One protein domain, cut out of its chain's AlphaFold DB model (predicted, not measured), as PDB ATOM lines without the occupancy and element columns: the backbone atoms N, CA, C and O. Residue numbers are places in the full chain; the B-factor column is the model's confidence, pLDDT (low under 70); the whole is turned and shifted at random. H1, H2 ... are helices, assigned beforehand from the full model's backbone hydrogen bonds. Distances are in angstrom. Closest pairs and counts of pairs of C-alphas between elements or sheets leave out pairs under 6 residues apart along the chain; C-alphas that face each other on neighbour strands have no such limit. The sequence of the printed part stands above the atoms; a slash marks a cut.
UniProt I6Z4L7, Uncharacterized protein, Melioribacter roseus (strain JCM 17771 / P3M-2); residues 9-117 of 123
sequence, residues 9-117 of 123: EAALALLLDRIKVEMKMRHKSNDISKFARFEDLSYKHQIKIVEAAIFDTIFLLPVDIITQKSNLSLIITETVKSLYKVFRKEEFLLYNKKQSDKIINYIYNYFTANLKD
ATOM      1  N   GLU A   9      -9.008 -53.974  -0.132       96.25
ATOM      2  CA  GLU A   9      -7.567 -53.933   0.109       96.25
ATOM      3  C   GLU A   9      -6.776 -53.727  -1.189       96.25
ATOM      4  O   GLU A   9      -5.863 -52.901  -1.227       96.25
ATOM      5  N   ALA A  10      -7.144 -54.430  -2.267       96.62
ATOM      6  CA  ALA A  10      -6.502 -54.265  -3.570       96.62
ATOM      7  C   ALA A  10      -6.797 -52.881  -4.167       96.62
ATOM      8  O   ALA A  10      -5.892 -52.211  -4.667       96.62
ATOM      9  N   ALA A  11      -8.048 -52.423  -4.063       96.75
ATOM     10  CA  ALA A  11      -8.438 -51.083  -4.488       96.75
ATOM     11  C   ALA A  11      -7.712 -49.992  -3.678       96.75
ATOM     12  O   ALA A  11      -7.271 -48.992  -4.246       96.75
ATOM     13  N   LEU A  12      -7.527 -50.200  -2.371       97.75
ATOM     14  CA  LEU A  12      -6.804 -49.288  -1.487       97.75
ATOM     15  C   LEU A  12      -5.326 -49.200  -1.853       97.75
ATOM     16  O   LEU A  12      -4.797 -48.095  -1.942       97.75
ATOM     17  N   ALA A  13      -4.667 -50.335  -2.097       97.44
ATOM     18  CA  ALA A  13      -3.274 -50.353  -2.538       97.44
ATOM     19  C   ALA A  13      -3.094 -49.542  -3.832       97.44
ATOM     20  O   ALA A  13      -2.229 -48.668  -3.905       97.44
ATOM     21  N   LEU A  14      -3.983 -49.755  -4.806       96.25
ATOM     22  CA  LEU A  14      -3.973 -49.011  -6.061       96.25
ATOM     23  C   LEU A  14      -4.219 -47.510  -5.842       96.25
ATOM     24  O   LEU A  14      -3.503 -46.682  -6.408       96.25
ATOM     25  N   LEU A  15      -5.185 -47.143  -4.996       97.62
ATOM     26  CA  LEU A  15      -5.463 -45.743  -4.681       97.62
ATOM     27  C   LEU A  15      -4.261 -45.061  -4.012       97.62
ATOM     28  O   LEU A  15      -3.921 -43.938  -4.374       97.62
ATOM     29  N   LEU A  16      -3.585 -45.732  -3.077       98.00
ATOM     30  CA  LEU A  16      -2.394 -45.196  -2.412       98.00
ATOM     31  C   LEU A  16      -1.257 -44.932  -3.401       98.00
ATOM     32  O   LEU A  16      -0.601 -43.890  -3.320       98.00
ATOM     33  N   ASP A  17      -1.039 -45.828  -4.359       97.25
ATOM     34  CA  ASP A  17      -0.027 -45.616  -5.393       97.25
ATOM     35  C   ASP A  17      -0.396 -44.458  -6.323       97.25
ATOM     36  O   ASP A  17       0.460 -43.642  -6.673       97.25
ATOM     37  N   ARG A  18      -1.682 -44.301  -6.648       97.12
ATOM     38  CA  ARG A  18      -2.167 -43.160  -7.435       97.12
ATOM     39  C   ARG A  18      -2.062 -41.836  -6.682       97.12
ATOM     40  O   ARG A  18      -1.630 -40.853  -7.278       97.12
ATOM     41  N   ILE A  19      -2.320 -41.815  -5.375       97.75
ATOM     42  CA  ILE A  19      -2.078 -40.642  -4.517       97.75
ATOM     43  C   ILE A  19      -0.596 -40.245  -4.547       97.75
ATOM     44  O   ILE A  19      -0.288 -39.061  -4.668       97.75
ATOM     45  N   LYS A  20       0.340 -41.204  -4.483       96.62
ATOM     46  CA  LYS A  20       1.784 -40.903  -4.580       96.62
ATOM     47  C   LYS A  20       2.148 -40.269  -5.924       96.62
ATOM     48  O   LYS A  20       2.945 -39.330  -5.960       96.62
ATOM     49  N   VAL A  21       1.583 -40.775  -7.023       96.19
ATOM     50  CA  VAL A  21       1.802 -40.211  -8.364       96.19
ATOM     51  C   VAL A  21       1.267 -38.780  -8.434       96.19
ATOM     52  O   VAL A  21       2.007 -37.883  -8.837       96.19
ATOM     53  N   GLU A  22       0.046 -38.545  -7.957       96.62
ATOM     54  CA  GLU A  22      -0.575 -37.216  -7.920       96.62
ATOM     55  C   GLU A  22       0.227 -36.227  -7.059       96.62
ATOM     56  O   GLU A  22       0.526 -35.113  -7.493       96.62
ATOM     57  N   MET A  23       0.676 -36.645  -5.869       96.94
ATOM     58  CA  MET A  23       1.563 -35.846  -5.012       96.94
ATOM     59  C   MET A  23       2.849 -35.455  -5.749       96.94
ATOM     60  O   MET A  23       3.246 -34.289  -5.745       96.94
ATOM     61  N   LYS A  24       3.483 -36.407  -6.446       95.62
ATOM     62  CA  LYS A  24       4.690 -36.145  -7.242       95.62
ATOM     63  C   LYS A  24       4.429 -35.127  -8.354       95.62
ATOM     64  O   LYS A  24       5.304 -34.304  -8.620       95.62
ATOM     65  N   MET A  25       3.265 -35.172  -9.002       95.19
ATOM     66  CA  MET A  25       2.888 -34.199 -10.034       95.19
ATOM     67  C   MET A  25       2.669 -32.805  -9.437       95.19
ATOM     68  O   MET A  25       3.265 -31.847  -9.923       95.19
ATOM     69  N   ARG A  26       1.946 -32.699  -8.317       95.19
ATOM     70  CA  ARG A  26       1.692 -31.419  -7.627       95.19
ATOM     71  C   ARG A  26       2.940 -30.769  -7.034       95.19
ATOM     72  O   ARG A  26       3.057 -29.546  -7.012       95.19
ATOM     73  N   HIS A  27       3.907 -31.565  -6.582       95.31
ATOM     74  CA  HIS A  27       5.213 -31.036  -6.181       95.31
ATOM     75  C   HIS A  27       6.005 -30.485  -7.367       95.31
ATOM     76  O   HIS A  27       6.731 -29.504  -7.217       95.31
ATOM     77  N   LYS A  28       5.888 -31.112  -8.545       94.56
ATOM     78  CA  LYS A  28       6.555 -30.640  -9.765       94.56
ATOM     79  C   LYS A  28       5.934 -29.350 -10.301       94.56
ATOM     80  O   LYS A  28       6.681 -28.513 -10.796       94.56
ATOM     81  N   SER A  29       4.616 -29.180 -10.186       94.38
ATOM     82  CA  SER A  29       3.911 -27.953 -10.589       94.38
ATOM     83  C   SER A  29       4.022 -26.808  -9.575       94.38
ATOM     84  O   SER A  29       3.598 -25.698  -9.874       94.38
ATOM     85  N   ASN A  30       4.628 -27.044  -8.403       92.19
ATOM     86  CA  ASN A  30       4.653 -26.130  -7.252       92.19
ATOM     87  C   ASN A  30       3.266 -25.822  -6.645       92.19
ATOM     88  O   ASN A  30       3.148 -24.882  -5.862       92.19
ATOM     89  N   ASP A  31       2.241 -26.636  -6.924       90.44
ATOM     90  CA  ASP A  31       0.922 -26.521  -6.277       90.44
ATOM     91  C   ASP A  31       0.971 -26.916  -4.793       90.44
ATOM     92  O   ASP A  31       0.149 -26.484  -3.984       90.44
ATOM     93  N   ILE A  32       1.928 -27.777  -4.429       91.12
ATOM     94  CA  ILE A  32       2.193 -28.215  -3.058       91.12
ATOM     95  C   ILE A  32       3.693 -28.101  -2.791       91.12
ATOM     96  O   ILE A  32       4.512 -28.542  -3.601       91.12
ATOM     97  N   SER A  33       4.057 -27.566  -1.620       90.62
ATOM     98  CA  SER A  33       5.451 -27.488  -1.160       90.62
ATOM     99  C   SER A  33       6.166 -28.832  -1.306       90.62
ATOM    100  O   SER A  33       5.637 -29.853  -0.882       90.62
ATOM    101  N   LYS A  34       7.389 -28.830  -1.853       86.00
ATOM    102  CA  LYS A  34       8.188 -30.038  -2.146       86.00
ATOM    103  C   LYS A  34       8.436 -30.952  -0.941       86.00
ATOM    104  O   LYS A  34       8.774 -32.114  -1.133       86.00
ATOM    105  N   PHE A  35       8.301 -30.425   0.274       89.00
ATOM    106  CA  PHE A  35       8.537 -31.155   1.521       89.00
ATOM    107  C   PHE A  35       7.249 -31.549   2.251       89.00
ATOM    108  O   PHE A  35       7.315 -32.264   3.246       89.00
ATOM    109  N   ALA A  36       6.085 -31.079   1.795       92.75
ATOM    110  CA  ALA A  36       4.822 -31.407   2.440       92.75
ATOM    111  C   ALA A  36       4.432 -32.855   2.127       92.75
ATOM    112  O   ALA A  36       4.315 -33.230   0.959       92.75
ATOM    113  N   ARG A  37       4.190 -33.665   3.160       94.19
ATOM    114  CA  ARG A  37       3.663 -35.023   2.982       94.19
ATOM    115  C   ARG A  37       2.149 -34.979   2.868       94.19
ATOM    116  O   ARG A  37       1.509 -34.030   3.318       94.19
ATOM    117  N   PHE A  38       1.565 -36.031   2.303       95.94
ATOM    118  CA  PHE A  38       0.115 -36.119   2.151       95.94
ATOM    119  C   PHE A  38      -0.605 -36.018   3.503       95.94
ATOM    120  O   PHE A  38      -1.593 -35.291   3.610       95.94
ATOM    121  N   GLU A  39      -0.106 -36.690   4.548       94.56
ATOM    122  CA  GLU A  39      -0.688 -36.640   5.896       94.56
ATOM    123  C   GLU A  39      -0.665 -35.245   6.538       94.56
ATOM    124  O   GLU A  39      -1.553 -34.932   7.332       94.56
ATOM    125  N   ASP A  40       0.276 -34.383   6.146       93.00
ATOM    126  CA  ASP A  40       0.432 -33.038   6.713       93.00
ATOM    127  C   ASP A  40      -0.559 -32.029   6.094       93.00
ATOM    128  O   ASP A  40      -0.759 -30.930   6.610       93.00
ATOM    129  N   LEU A  41      -1.214 -32.392   4.986       94.75
ATOM    130  CA  LEU A  41      -2.176 -31.530   4.303       94.75
ATOM    131  C   LEU A  41      -3.514 -31.466   5.049       94.75
ATOM    132  O   LEU A  41      -3.964 -32.437   5.666       94.75
ATOM    133  N   SER A  42      -4.219 -30.338   4.919       94.81
ATOM    134  CA  SER A  42      -5.600 -30.248   5.400       94.81
ATOM    135  C   SER A  42      -6.512 -31.202   4.626       94.81
ATOM    136  O   SER A  42      -6.296 -31.443   3.435       94.81
ATOM    137  N   TYR A  43      -7.569 -31.702   5.273       95.31
ATOM    138  CA  TYR A  43      -8.502 -32.651   4.653       95.31
ATOM    139  C   TYR A  43      -9.043 -32.153   3.302       95.31
ATOM    140  O   TYR A  43      -9.108 -32.903   2.333       95.31
ATOM    141  N   LYS A  44      -9.322 -30.847   3.186       94.88
ATOM    142  CA  LYS A  44      -9.748 -30.204   1.930       94.88
ATOM    143  C   LYS A  44      -8.754 -30.403   0.776       94.88
ATOM    144  O   LYS A  44      -9.179 -30.513  -0.370       94.88
ATOM    145  N   HIS A  45      -7.450 -30.407   1.045       95.31
ATOM    146  CA  HIS A  45      -6.431 -30.666   0.023       95.31
ATOM    147  C   HIS A  45      -6.249 -32.162  -0.216       95.31
ATOM    148  O   HIS A  45      -6.173 -32.582  -1.367       95.31
ATOM    149  N   GLN A  46      -6.251 -32.960   0.853       97.00
ATOM    150  CA  GLN A  46      -6.154 -34.414   0.758       97.00
ATOM    151  C   GLN A  46      -7.264 -34.993  -0.112       97.00
ATOM    152  O   GLN A  46      -6.984 -35.764  -1.025       97.00
ATOM    153  N   ILE A  47      -8.512 -34.577   0.113       97.38
ATOM    154  CA  ILE A  47      -9.637 -35.120  -0.638       97.38
ATOM    155  C   ILE A  47      -9.568 -34.748  -2.119       97.38
ATOM    156  O   ILE A  47      -9.847 -35.590  -2.955       97.38
ATOM    157  N   LYS A  48      -9.085 -33.549  -2.474       96.44
ATOM    158  CA  LYS A  48      -8.877 -33.169  -3.884       96.44
ATOM    159  C   LYS A  48      -7.855 -34.059  -4.591       96.44
ATOM    160  O   LYS A  48      -8.020 -34.362  -5.765       96.44
ATOM    161  N   ILE A  49      -6.794 -34.443  -3.887       97.75
ATOM    162  CA  ILE A  49      -5.747 -35.339  -4.399       97.75
ATOM    163  C   ILE A  49      -6.303 -36.753  -4.557       97.75
ATOM    164  O   ILE A  49      -6.074 -37.397  -5.574       97.75
ATOM    165  N   VAL A  50      -7.079 -37.216  -3.575       98.19
ATOM    166  CA  VAL A  50      -7.770 -38.510  -3.623       98.19
ATOM    167  C   VAL A  50      -8.764 -38.555  -4.784       98.19
ATOM    168  O   VAL A  50      -8.753 -39.510  -5.550       98.19
ATOM    169  N   GLU A  51      -9.591 -37.525  -4.961       97.75
ATOM    170  CA  GLU A  51     -10.564 -37.447  -6.054       97.75
ATOM    171  C   GLU A  51      -9.883 -37.396  -7.430       97.75
ATOM    172  O   GLU A  51     -10.358 -38.058  -8.350       97.75
ATOM    173  N   ALA A  52      -8.751 -36.694  -7.563       96.88
ATOM    174  CA  ALA A  52      -7.938 -36.711  -8.783       96.88
ATOM    175  C   ALA A  52      -7.366 -38.112  -9.065       96.88
ATOM    176  O   ALA A  52      -7.526 -38.643 -10.160       96.88
ATOM    177  N   ALA A  53      -6.797 -38.765  -8.049       97.69
ATOM    178  CA  ALA A  53      -6.285 -40.129  -8.161       97.69
ATOM    179  C   ALA A  53      -7.379 -41.149  -8.543       97.69
ATOM    180  O   ALA A  53      -7.132 -42.070  -9.326       97.69
ATOM    181  N   ILE A  54      -8.595 -40.988  -8.010       97.69
ATOM    182  CA  ILE A  54      -9.767 -41.801  -8.369       97.69
ATOM    183  C   ILE A  54     -10.184 -41.529  -9.810       97.69
ATOM    184  O   ILE A  54     -10.426 -42.481 -10.548       97.69
ATOM    185  N   PHE A  55     -10.258 -40.260 -10.211       96.31
ATOM    186  CA  PHE A  55     -10.613 -39.876 -11.573       96.31
ATOM    187  C   PHE A  55      -9.675 -40.535 -12.588       96.31
ATOM    188  O   PHE A  55     -10.149 -41.265 -13.458       96.31
ATOM    189  N   ASP A  56      -8.360 -40.384 -12.408       93.50
ATOM    190  CA  ASP A  56      -7.347 -41.001 -13.270       93.50
ATOM    191  C   ASP A  56      -7.474 -42.525 -13.301       93.50
ATOM    192  O   ASP A  56      -7.344 -43.158 -14.347       93.50
ATOM    193  N   THR A  57      -7.757 -43.135 -12.150       94.06
ATOM    194  CA  THR A  57      -7.945 -44.585 -12.054       94.06
ATOM    195  C   THR A  57      -9.147 -45.054 -12.859       94.06
ATOM    196  O   THR A  57      -9.025 -46.001 -13.632       94.06
ATOM    197  N   ILE A  58     -10.304 -44.413 -12.677       94.00
ATOM    198  CA  ILE A  58     -11.539 -44.791 -13.371       94.00
ATOM    199  C   ILE A  58     -11.391 -44.548 -14.867       94.00
ATOM    200  O   ILE A  58     -11.841 -45.373 -15.653       94.00
ATOM    201  N   PHE A  59     -10.739 -43.455 -15.266       91.12
ATOM    202  CA  PHE A  59     -10.527 -43.125 -16.673       91.12
ATOM    203  C   PHE A  59      -9.721 -44.198 -17.424       91.12
ATOM    204  O   PHE A  59      -9.891 -44.370 -18.627       91.12
ATOM    205  N   LEU A  60      -8.876 -44.950 -16.712       90.06
ATOM    206  CA  LEU A  60      -8.087 -46.055 -17.262       90.06
ATOM    207  C   LEU A  60      -8.810 -47.410 -17.241       90.06
ATOM    208  O   LEU A  60      -8.246 -48.405 -17.701       90.06
ATOM    209  N   LEU A  61     -10.027 -47.489 -16.696       91.06
ATOM    210  CA  LEU A  61     -10.809 -48.721 -16.725       91.06
ATOM    211  C   LEU A  61     -11.377 -48.972 -18.130       91.06
ATOM    212  O   LEU A  61     -11.672 -48.026 -18.862       91.06
ATOM    213  N   PRO A  62     -11.606 -50.246 -18.501       90.38
ATOM    214  CA  PRO A  62     -12.395 -50.586 -19.676       90.38
ATOM    215  C   PRO A  62     -13.726 -49.827 -19.703       90.38
ATOM    216  O   PRO A  62     -14.448 -49.802 -18.705       90.38
ATOM    217  N   VAL A  63     -14.071 -49.255 -20.860       88.00
ATOM    218  CA  VAL A  63     -15.269 -48.414 -21.034       88.00
ATOM    219  C   VAL A  63     -16.538 -49.126 -20.562       88.00
ATOM    220  O   VAL A  63     -17.354 -48.508 -19.883       88.00
ATOM    221  N   ASP A  64     -16.671 -50.428 -20.820       86.25
ATOM    222  CA  ASP A  64     -17.822 -51.230 -20.381       86.25
ATOM    223  C   ASP A  64     -18.012 -51.251 -18.859       86.25
ATOM    224  O   ASP A  64     -19.142 -51.307 -18.376       86.25
ATOM    225  N   ILE A  65     -16.931 -51.166 -18.075       88.38
ATOM    226  CA  ILE A  65     -17.014 -51.103 -16.606       88.38
ATOM    227  C   ILE A  65     -17.638 -49.781 -16.143       88.38
ATOM    228  O   ILE A  65     -18.303 -49.735 -15.103       88.38
ATOM    229  N   ILE A  66     -17.417 -48.715 -16.913       88.50
ATOM    230  CA  ILE A  66     -17.860 -47.351 -16.617       88.50
ATOM    231  C   ILE A  66     -19.290 -47.133 -17.123       88.50
ATOM    232  O   ILE A  66     -20.101 -46.519 -16.434       88.50
ATOM    233  N   THR A  67     -19.603 -47.619 -18.327       86.00
ATOM    234  CA  THR A  67     -20.894 -47.394 -18.994       86.00
ATOM    235  C   THR A  67     -21.990 -48.339 -18.518       86.00
ATOM    236  O   THR A  67     -23.170 -47.988 -18.572       86.00
ATOM    237  N   GLN A  68     -21.636 -49.518 -18.009       86.81
ATOM    238  CA  GLN A  68     -22.606 -50.459 -17.467       86.81
ATOM    239  C   GLN A  68     -22.805 -50.269 -15.961       86.81
ATOM    240  O   GLN A  68     -21.893 -49.935 -15.207       86.81
ATOM    241  N   LYS A  69     -24.022 -50.557 -15.483       85.00
ATOM    242  CA  LYS A  69     -24.329 -50.525 -14.048       85.00
ATOM    243  C   LYS A  69     -23.455 -51.541 -13.303       85.00
ATOM    244  O   LYS A  69     -23.609 -52.748 -13.513       85.00
ATOM    245  N   SER A  70     -22.615 -51.056 -12.392       88.81
ATOM    246  CA  SER A  70     -21.703 -51.867 -11.582       88.81
ATOM    247  C   SER A  70     -21.695 -51.461 -10.103       88.81
ATOM    248  O   SER A  70     -22.338 -50.488  -9.698       88.81
ATOM    249  N   ASN A  71     -20.960 -52.213  -9.282       93.50
ATOM    250  CA  ASN A  71     -20.685 -51.892  -7.877       93.50
ATOM    251  C   ASN A  71     -19.508 -50.904  -7.689       93.50
ATOM    252  O   ASN A  71     -19.110 -50.651  -6.552       93.50
ATOM    253  N   LEU A  72     -18.974 -50.307  -8.765       94.56
ATOM    254  CA  LEU A  72     -17.783 -49.442  -8.741       94.56
ATOM    255  C   LEU A  72     -17.887 -48.288  -7.732       94.56
ATOM    256  O   LEU A  72     -16.960 -48.039  -6.968       94.56
ATOM    257  N   SER A  73     -19.039 -47.617  -7.682       95.69
ATOM    258  CA  SER A  73     -19.277 -46.514  -6.744       95.69
ATOM    259  C   SER A  73     -19.151 -46.941  -5.278       95.69
ATOM    260  O   SER A  73     -18.580 -46.219  -4.458       95.69
ATOM    261  N   LEU A  74     -19.636 -48.141  -4.944       96.38
ATOM    262  CA  LEU A  74     -19.506 -48.694  -3.598       96.38
ATOM    263  C   LEU A  74     -18.041 -49.015  -3.288       96.38
ATOM    264  O   LEU A  74     -17.553 -48.614  -2.235       96.38
ATOM    265  N   ILE A  75     -17.337 -49.656  -4.226       96.81
ATOM    266  CA  ILE A  75     -15.909 -49.971  -4.088       96.81
ATOM    267  C   ILE A  75     -15.105 -48.701  -3.811       96.81
ATOM    268  O   ILE A  75     -14.354 -48.663  -2.839       96.81
ATOM    269  N   ILE A  76     -15.294 -47.642  -4.604       97.62
ATOM    270  CA  ILE A  76     -14.593 -46.365  -4.408       97.62
ATOM    271  C   ILE A  76     -14.911 -45.785  -3.031       97.62
ATOM    272  O   ILE A  76     -13.996 -45.404  -2.308       97.62
ATOM    273  N   THR A  77     -16.190 -45.762  -2.649       98.38
ATOM    274  CA  THR A  77     -16.623 -45.199  -1.363       98.38
ATOM    275  C   THR A  77     -15.923 -45.885  -0.194       98.38
ATOM    276  O   THR A  77     -15.326 -45.219   0.650       98.38
ATOM    277  N   GLU A  78     -15.946 -47.216  -0.157       98.25
ATOM    278  CA  GLU A  78     -15.345 -47.987   0.935       98.25
ATOM    279  C   GLU A  78     -13.808 -47.958   0.894       98.25
ATOM    280  O   GLU A  78     -13.149 -47.952   1.938       98.25
ATOM    281  N   THR A  79     -13.223 -47.831  -0.301       98.38
ATOM    282  CA  THR A  79     -11.779 -47.628  -0.477       98.38
ATOM    283  C   THR A  79     -11.333 -46.278   0.087       98.38
ATOM    284  O   THR A  79     -10.372 -46.227   0.856       98.38
ATOM    285  N   VAL A  80     -12.045 -45.188  -0.227       98.44
ATOM    286  CA  VAL A  80     -11.735 -43.850   0.307       98.44
ATOM    287  C   VAL A  80     -11.895 -43.827   1.814       98.44
ATOM    288  O   VAL A  80     -11.001 -43.348   2.507       98.44
ATOM    289  N   LYS A  81     -12.988 -44.391   2.341       98.50
ATOM    290  CA  LYS A  81     -13.162 -44.500   3.790       98.50
ATOM    291  C   LYS A  81     -11.976 -45.213   4.416       98.50
ATOM    292  O   LYS A  81     -11.417 -44.696   5.371       98.50
ATOM    293  N   SER A  82     -11.518 -46.328   3.843       98.06
ATOM    294  CA  SER A  82     -10.389 -47.109   4.368       98.06
ATOM    295  C   SER A  82      -9.073 -46.326   4.510       98.06
ATOM    296  O   SER A  82      -8.219 -46.733   5.301       98.06
ATOM    297  N   LEU A  83      -8.926 -45.165   3.858       97.69
ATOM    298  CA  LEU A  83      -7.809 -44.242   4.089       97.69
ATOM    299  C   LEU A  83      -7.741 -43.736   5.540       97.69
ATOM    300  O   LEU A  83      -6.644 -43.421   6.006       97.69
ATOM    301  N   TYR A  84      -8.852 -43.737   6.291       96.88
ATOM    302  CA  TYR A  84      -8.848 -43.415   7.726       96.88
ATOM    303  C   TYR A  84      -7.885 -44.327   8.503       96.88
ATOM    304  O   TYR A  84      -7.202 -43.873   9.420       96.88
ATOM    305  N   LYS A  85      -7.782 -45.610   8.121       95.75
ATOM    306  CA  LYS A  85      -6.891 -46.582   8.778       95.75
ATOM    307  C   LYS A  85      -5.422 -46.284   8.491       95.75
ATOM    308  O   LYS A  85      -4.579 -46.523   9.352       95.75
ATOM    309  N   VAL A  86      -5.140 -45.766   7.296       95.62
ATOM    310  CA  VAL A  86      -3.786 -45.481   6.807       95.62
ATOM    311  C   VAL A  86      -3.271 -44.161   7.377       95.62
ATOM    312  O   VAL A  86      -2.189 -44.123   7.952       95.62
ATOM    313  N   PHE A  87      -4.060 -43.092   7.266       95.56
ATOM    314  CA  PHE A  87      -3.631 -41.736   7.625       95.56
ATOM    315  C   PHE A  87      -4.128 -41.261   8.990       95.56
ATOM    316  O   PHE A  87      -3.786 -40.155   9.397       95.56
ATOM    317  N   ARG A  88      -4.926 -42.075   9.697       94.56
ATOM    318  CA  ARG A  88      -5.489 -41.763  11.025       94.56
ATOM    319  C   ARG A  88      -6.292 -40.455  11.053       94.56
ATOM    320  O   ARG A  88      -6.227 -39.709  12.022       94.56
ATOM    321  N   LYS A  89      -7.058 -40.199   9.988       94.19
ATOM    322  CA  LYS A  89      -7.948 -39.035   9.847       94.19
ATOM    323  C   LYS A  89      -9.394 -39.483   9.694       94.19
ATOM    324  O   LYS A  89      -9.733 -40.148   8.712       94.19
ATOM    325  N   GLU A  90     -10.226 -39.156  10.675       96.12
ATOM    326  CA  GLU A  90     -11.629 -39.585  10.727       96.12
ATOM    327  C   GLU A  90     -12.481 -38.935   9.637       96.12
ATOM    328  O   GLU A  90     -13.487 -39.504   9.224       96.12
ATOM    329  N   GLU A  91     -12.058 -37.793   9.094       97.31
ATOM    330  CA  GLU A  91     -12.788 -37.083   8.046       97.31
ATOM    331  C   GLU A  91     -12.997 -37.941   6.787       97.31
ATOM    332  O   GLU A  91     -14.004 -37.774   6.097       97.31
ATOM    333  N   PHE A  92     -12.116 -38.915   6.517       97.81
ATOM    334  CA  PHE A  92     -12.297 -39.874   5.419       97.81
ATOM    335  C   PHE A  92     -13.541 -40.759   5.587       97.81
ATOM    336  O   PHE A  92     -14.121 -41.181   4.588       97.81
ATOM    337  N   LEU A  93     -14.001 -41.006   6.819       97.50
ATOM    338  CA  LEU A  93     -15.234 -41.760   7.083       97.50
ATOM    339  C   LEU A  93     -16.487 -41.026   6.589       97.50
ATOM    340  O   LEU A  93     -17.500 -41.667   6.304       97.50
ATOM    341  N   LEU A  94     -16.411 -39.698   6.458       96.62
ATOM    342  CA  LEU A  94     -17.506 -38.857   5.970       96.62
ATOM    343  C   LEU A  94     -17.686 -38.951   4.448       96.62
ATOM    344  O   LEU A  94     -18.693 -38.468   3.918       96.62
ATOM    345  N   TYR A  95     -16.732 -39.567   3.739       97.81
ATOM    346  CA  TYR A  95     -16.844 -39.777   2.303       97.81
ATOM    347  C   TYR A  95     -18.017 -40.706   1.986       97.81
ATOM    348  O   TYR A  95     -18.158 -41.790   2.558       97.81
ATOM    349  N   ASN A  96     -18.885 -40.282   1.073       96.94
ATOM    350  CA  ASN A  96     -20.131 -40.981   0.788       96.94
ATOM    351  C   ASN A  96     -20.300 -41.322  -0.693       96.94
ATOM    352  O   ASN A  96     -19.665 -40.758  -1.581       96.94
ATOM    353  N   LYS A  97     -21.247 -42.228  -0.954       96.94
ATOM    354  CA  LYS A  97     -21.529 -42.747  -2.292       96.94
ATOM    355  C   LYS A  97     -21.853 -41.659  -3.321       96.94
ATOM    356  O   LYS A  97     -21.465 -41.795  -4.475       96.94
ATOM    357  N   LYS A  98     -22.513 -40.562  -2.922       96.94
ATOM    358  CA  LYS A  98     -22.848 -39.471  -3.856       96.94
ATOM    359  C   LYS A  98     -21.592 -38.802  -4.422       96.94
ATOM    360  O   LYS A  98     -21.619 -38.348  -5.561       96.94
ATOM    361  N   GLN A  99     -20.504 -38.750  -3.652       96.94
ATOM    362  CA  GLN A  99     -19.224 -38.210  -4.120       96.94
ATOM    363  C   GLN A  99     -18.592 -39.135  -5.167       96.94
ATOM    364  O   GLN A  99     -18.241 -38.665  -6.248       96.94
ATOM    365  N   SER A 100     -18.562 -40.446  -4.906       97.00
ATOM    366  CA  SER A 100     -18.123 -41.459  -5.879       97.00
ATOM    367  C   SER A 100     -18.949 -41.411  -7.168       97.00
ATOM    368  O   SER A 100     -18.395 -41.359  -8.265       97.00
ATOM    369  N   ASP A 101     -20.280 -41.366  -7.039       96.12
ATOM    370  CA  ASP A 101     -21.207 -41.282  -8.174       96.12
ATOM    371  C   ASP A 101     -20.946 -40.029  -9.017       96.12
ATOM    372  O   ASP A 101     -20.979 -40.096 -10.241       96.12
ATOM    373  N   LYS A 102     -20.650 -38.886  -8.384       96.06
ATOM    374  CA  LYS A 102     -20.349 -37.641  -9.097       96.06
ATOM    375  C   LYS A 102     -19.130 -37.795 -10.013       96.06
ATOM    376  O   LYS A 102     -19.201 -37.381 -11.166       96.06
ATOM    377  N   ILE A 103     -18.047 -38.403  -9.524       95.69
ATOM    378  CA  ILE A 103     -16.823 -38.628 -10.311       95.69
ATOM    379  C   ILE A 103     -17.106 -39.589 -11.470       95.69
ATOM    380  O   ILE A 103     -16.791 -39.273 -12.617       95.69
ATOM    381  N   ILE A 104     -17.761 -40.721 -11.185       94.94
ATOM    382  CA  ILE A 104     -18.135 -41.709 -12.208       94.94
ATOM    383  C   ILE A 104     -19.005 -41.061 -13.287       94.94
ATOM    384  O   ILE A 104     -18.751 -41.260 -14.470       94.94
ATOM    385  N   ASN A 105     -19.992 -40.249 -12.901       93.88
ATOM    386  CA  ASN A 105     -20.916 -39.616 -13.838       93.88
ATOM    387  C   ASN A 105     -20.217 -38.644 -14.794       93.88
ATOM    388  O   ASN A 105     -20.602 -38.580 -15.958       93.88
ATOM    389  N   TYR A 106     -19.189 -37.911 -14.353       92.56
ATOM    390  CA  TYR A 106     -18.412 -37.069 -15.271       92.56
ATOM    391  C   TYR A 106     -17.741 -37.900 -16.366       92.56
ATOM    392  O   TYR A 106     -17.823 -37.551 -17.543       92.56
ATOM    393  N   ILE A 107     -17.132 -39.022 -15.985       92.88
ATOM    394  CA  ILE A 107     -16.422 -39.908 -16.913       92.88
ATOM    395  C   ILE A 107     -17.420 -40.649 -17.818       92.88
ATOM    396  O   ILE A 107     -17.230 -40.722 -19.029       92.88
ATOM    397  N   TYR A 108     -18.535 -41.122 -17.259       92.81
ATOM    398  CA  TYR A 108     -19.637 -41.725 -18.008       92.81
ATOM    399  C   TYR A 108     -20.197 -40.772 -19.071       92.81
ATOM    400  O   TYR A 108     -20.343 -41.148 -20.237       92.81
ATOM    401  N   ASN A 109     -20.489 -39.526 -18.691       92.06
ATOM    402  CA  ASN A 109     -21.014 -38.521 -19.613       92.06
ATOM    403  C   ASN A 109     -20.005 -38.207 -20.723       92.06
ATOM    404  O   ASN A 109     -20.399 -38.066 -21.878       92.06
ATOM    405  N   TYR A 110     -18.710 -38.161 -20.397       91.06
ATOM    406  CA  TYR A 110     -17.650 -37.997 -21.389       91.06
ATOM    407  C   TYR A 110     -17.642 -39.147 -22.407       91.06
ATOM    408  O   TYR A 110     -17.716 -38.894 -23.608       91.06
ATOM    409  N   PHE A 111     -17.620 -40.408 -21.968       88.56
ATOM    410  CA  PHE A 111     -17.617 -41.540 -22.902       88.56
ATOM    411  C   PHE A 111     -18.909 -41.626 -23.716       88.56
ATOM    412  O   PHE A 111     -18.858 -41.826 -24.924       88.56
ATOM    413  N   THR A 112     -20.071 -41.427 -23.097       87.25
ATOM    414  CA  THR A 112     -21.352 -41.514 -23.816       87.25
ATOM    415  C   THR A 112     -21.584 -40.380 -24.809       87.25
ATOM    416  O   THR A 112     -22.292 -40.597 -25.791       87.25
ATOM    417  N   ALA A 113     -21.003 -39.198 -24.595       86.62
ATOM    418  CA  ALA A 113     -21.007 -38.132 -25.592       86.62
ATOM    419  C   ALA A 113     -20.129 -38.501 -26.798       86.62
ATOM    420  O   ALA A 113     -20.596 -38.431 -27.930       86.62
ATOM    421  N   ASN A 114     -18.902 -38.975 -26.559       80.50
ATOM    422  CA  ASN A 114     -17.953 -39.299 -27.631       80.50
ATOM    423  C   ASN A 114     -18.303 -40.585 -28.402       80.50
ATOM    424  O   ASN A 114     -17.952 -40.707 -29.565       80.50
ATOM    425  N   LEU A 115     -19.003 -41.543 -27.783       70.81
ATOM    426  CA  LEU A 115     -19.464 -42.765 -28.459       70.81
ATOM    427  C   LEU A 115     -20.682 -42.534 -29.367       70.81
ATOM    428  O   LEU A 115     -20.975 -43.379 -30.209       70.81
ATOM    429  N   LYS A 116     -21.423 -41.436 -29.171       64.06
ATOM    430  CA  LYS A 116     -22.570 -41.065 -30.017       64.06
ATOM    431  C   LYS A 116     -22.163 -40.265 -31.250       64.06
ATOM    432  O   LYS A 116     -22.921 -40.245 -32.215       64.06
ATOM    433  N   ASP A 117     -21.001 -39.623 -31.214       59.44
ATOM    434  CA  ASP A 117     -20.399 -39.017 -32.393       59.44
ATOM    435  C   ASP A 117     -19.798 -40.143 -33.251       59.44
ATOM    436  O   ASP A 117     -18.780 -40.738 -32.902       59.44
TER     437      ASP A 117
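This is residues 9 to 117 of the 123 residues of an uncharacterized protein of Melioribacter roseus (strain JCM 17771 / P3M-2) (UniProt I6Z4L7). One long helix, H2, runs through the middle of an elongated body, and H4 runs the opposite way along one edge of it; H1, the longest helix, crosses H2 on one side and packs on H4 with its residues 9 to 15, while H6 packs on H2 and H4 on the other side, with the short H5 before it packed on H4. H6 covers the later part of H2 and the first part of H4 and then runs on to one end of the long axis, where the short H3 packs on it, while residues 29 to 42 make a long loop with no named element from the end of H1 back to H2. The printed part has 109 residues with six named helices, H1 to H6 in that order along the chain, and no named strand. The class is all helix, and the helix packing is mostly crossed. The whole is compact, with a radius of gyration of the C-alphas of 14.5 A, and the C-alphas span 45 by 29 by 22 A.

H1, residues 9 to 28, touches H2, residues 43 to 59, with its residues 15 to 23 alone; the closest C-alphas are those of Arg 18 and Ala 53, 5.2 A apart. Their lines stand at a steep tilt of 69.9 degrees, only just short of about perpendicular, and they run opposite ways. H1 also touches H4, residues 72 to 87, with its residues 9 to 15 alone; the closest C-alphas, of Leu 12 and Thr 79, are 5.3 A apart, and at 71 degrees the two are only just about perpendicular. H2 and H4 are close but not clearly touching, with the closest C-alphas, of Val 50 and Val 80, 7.7 A apart, at a steep tilt of 40 degrees, opposite ways. H6, residues 97 to 114, touches H2 with its residues 103 to 107 alone; the closest C-alphas, of Phe 55 and Ile 103, are 6.5 A apart, and the two run the same way at a steep tilt of 39 degrees. Residues 97 to 104 of H6 touch residues 73 to 77 of H4, the closest C-alphas being those of Ser 73 and Ser 100, 5.3 A apart; these helices run opposite ways at a steep tilt of 48 degrees. H5, residues 90 to 94, touches H4 at residues 80 to 84, with the C-alphas of Lys 81 and Leu 93 closest at 4.8 A. H3, residues 63 to 67, touches H6 at residues 104 to 112, with the C-alphas of Thr 67 and Tyr 108 closest at 5.9 A. H1 is apart from H3, H5 and H6. Each O i to N i+4 pair is within hydrogen-bond range in H1, H3 and H6, against 12 of 13 in H2, 9 of 12 in H4 and 0 of 1 in H5, where 2 of 2 O i to N i+3 pairs are within range.

H1 begins at C-alpha 9, (-7.567, -53.933, 0.109), and is 29.0 A long from first to last C-alpha. H2 is 23.8 A long, H4 23.0 A and H6 25.8 A; H3 and H5 have 5 residues each. C-alpha 43, where H2 begins, is at (-8.502, -32.651, 4.653). H6 has a kink of 26 degrees near residue 104 and ends at C-alpha 114, (-17.953, -39.299, -27.631).

The two C-alphas farthest apart, those of Arg 88 and Asp 117, are 46.0 A apart. The printed part has no cut. The link from H1 to H2, 14 residues, is long; the other four links are tight. The mean pLDDT of the printed part is 93.6, and residues 116 to 117 are under 70.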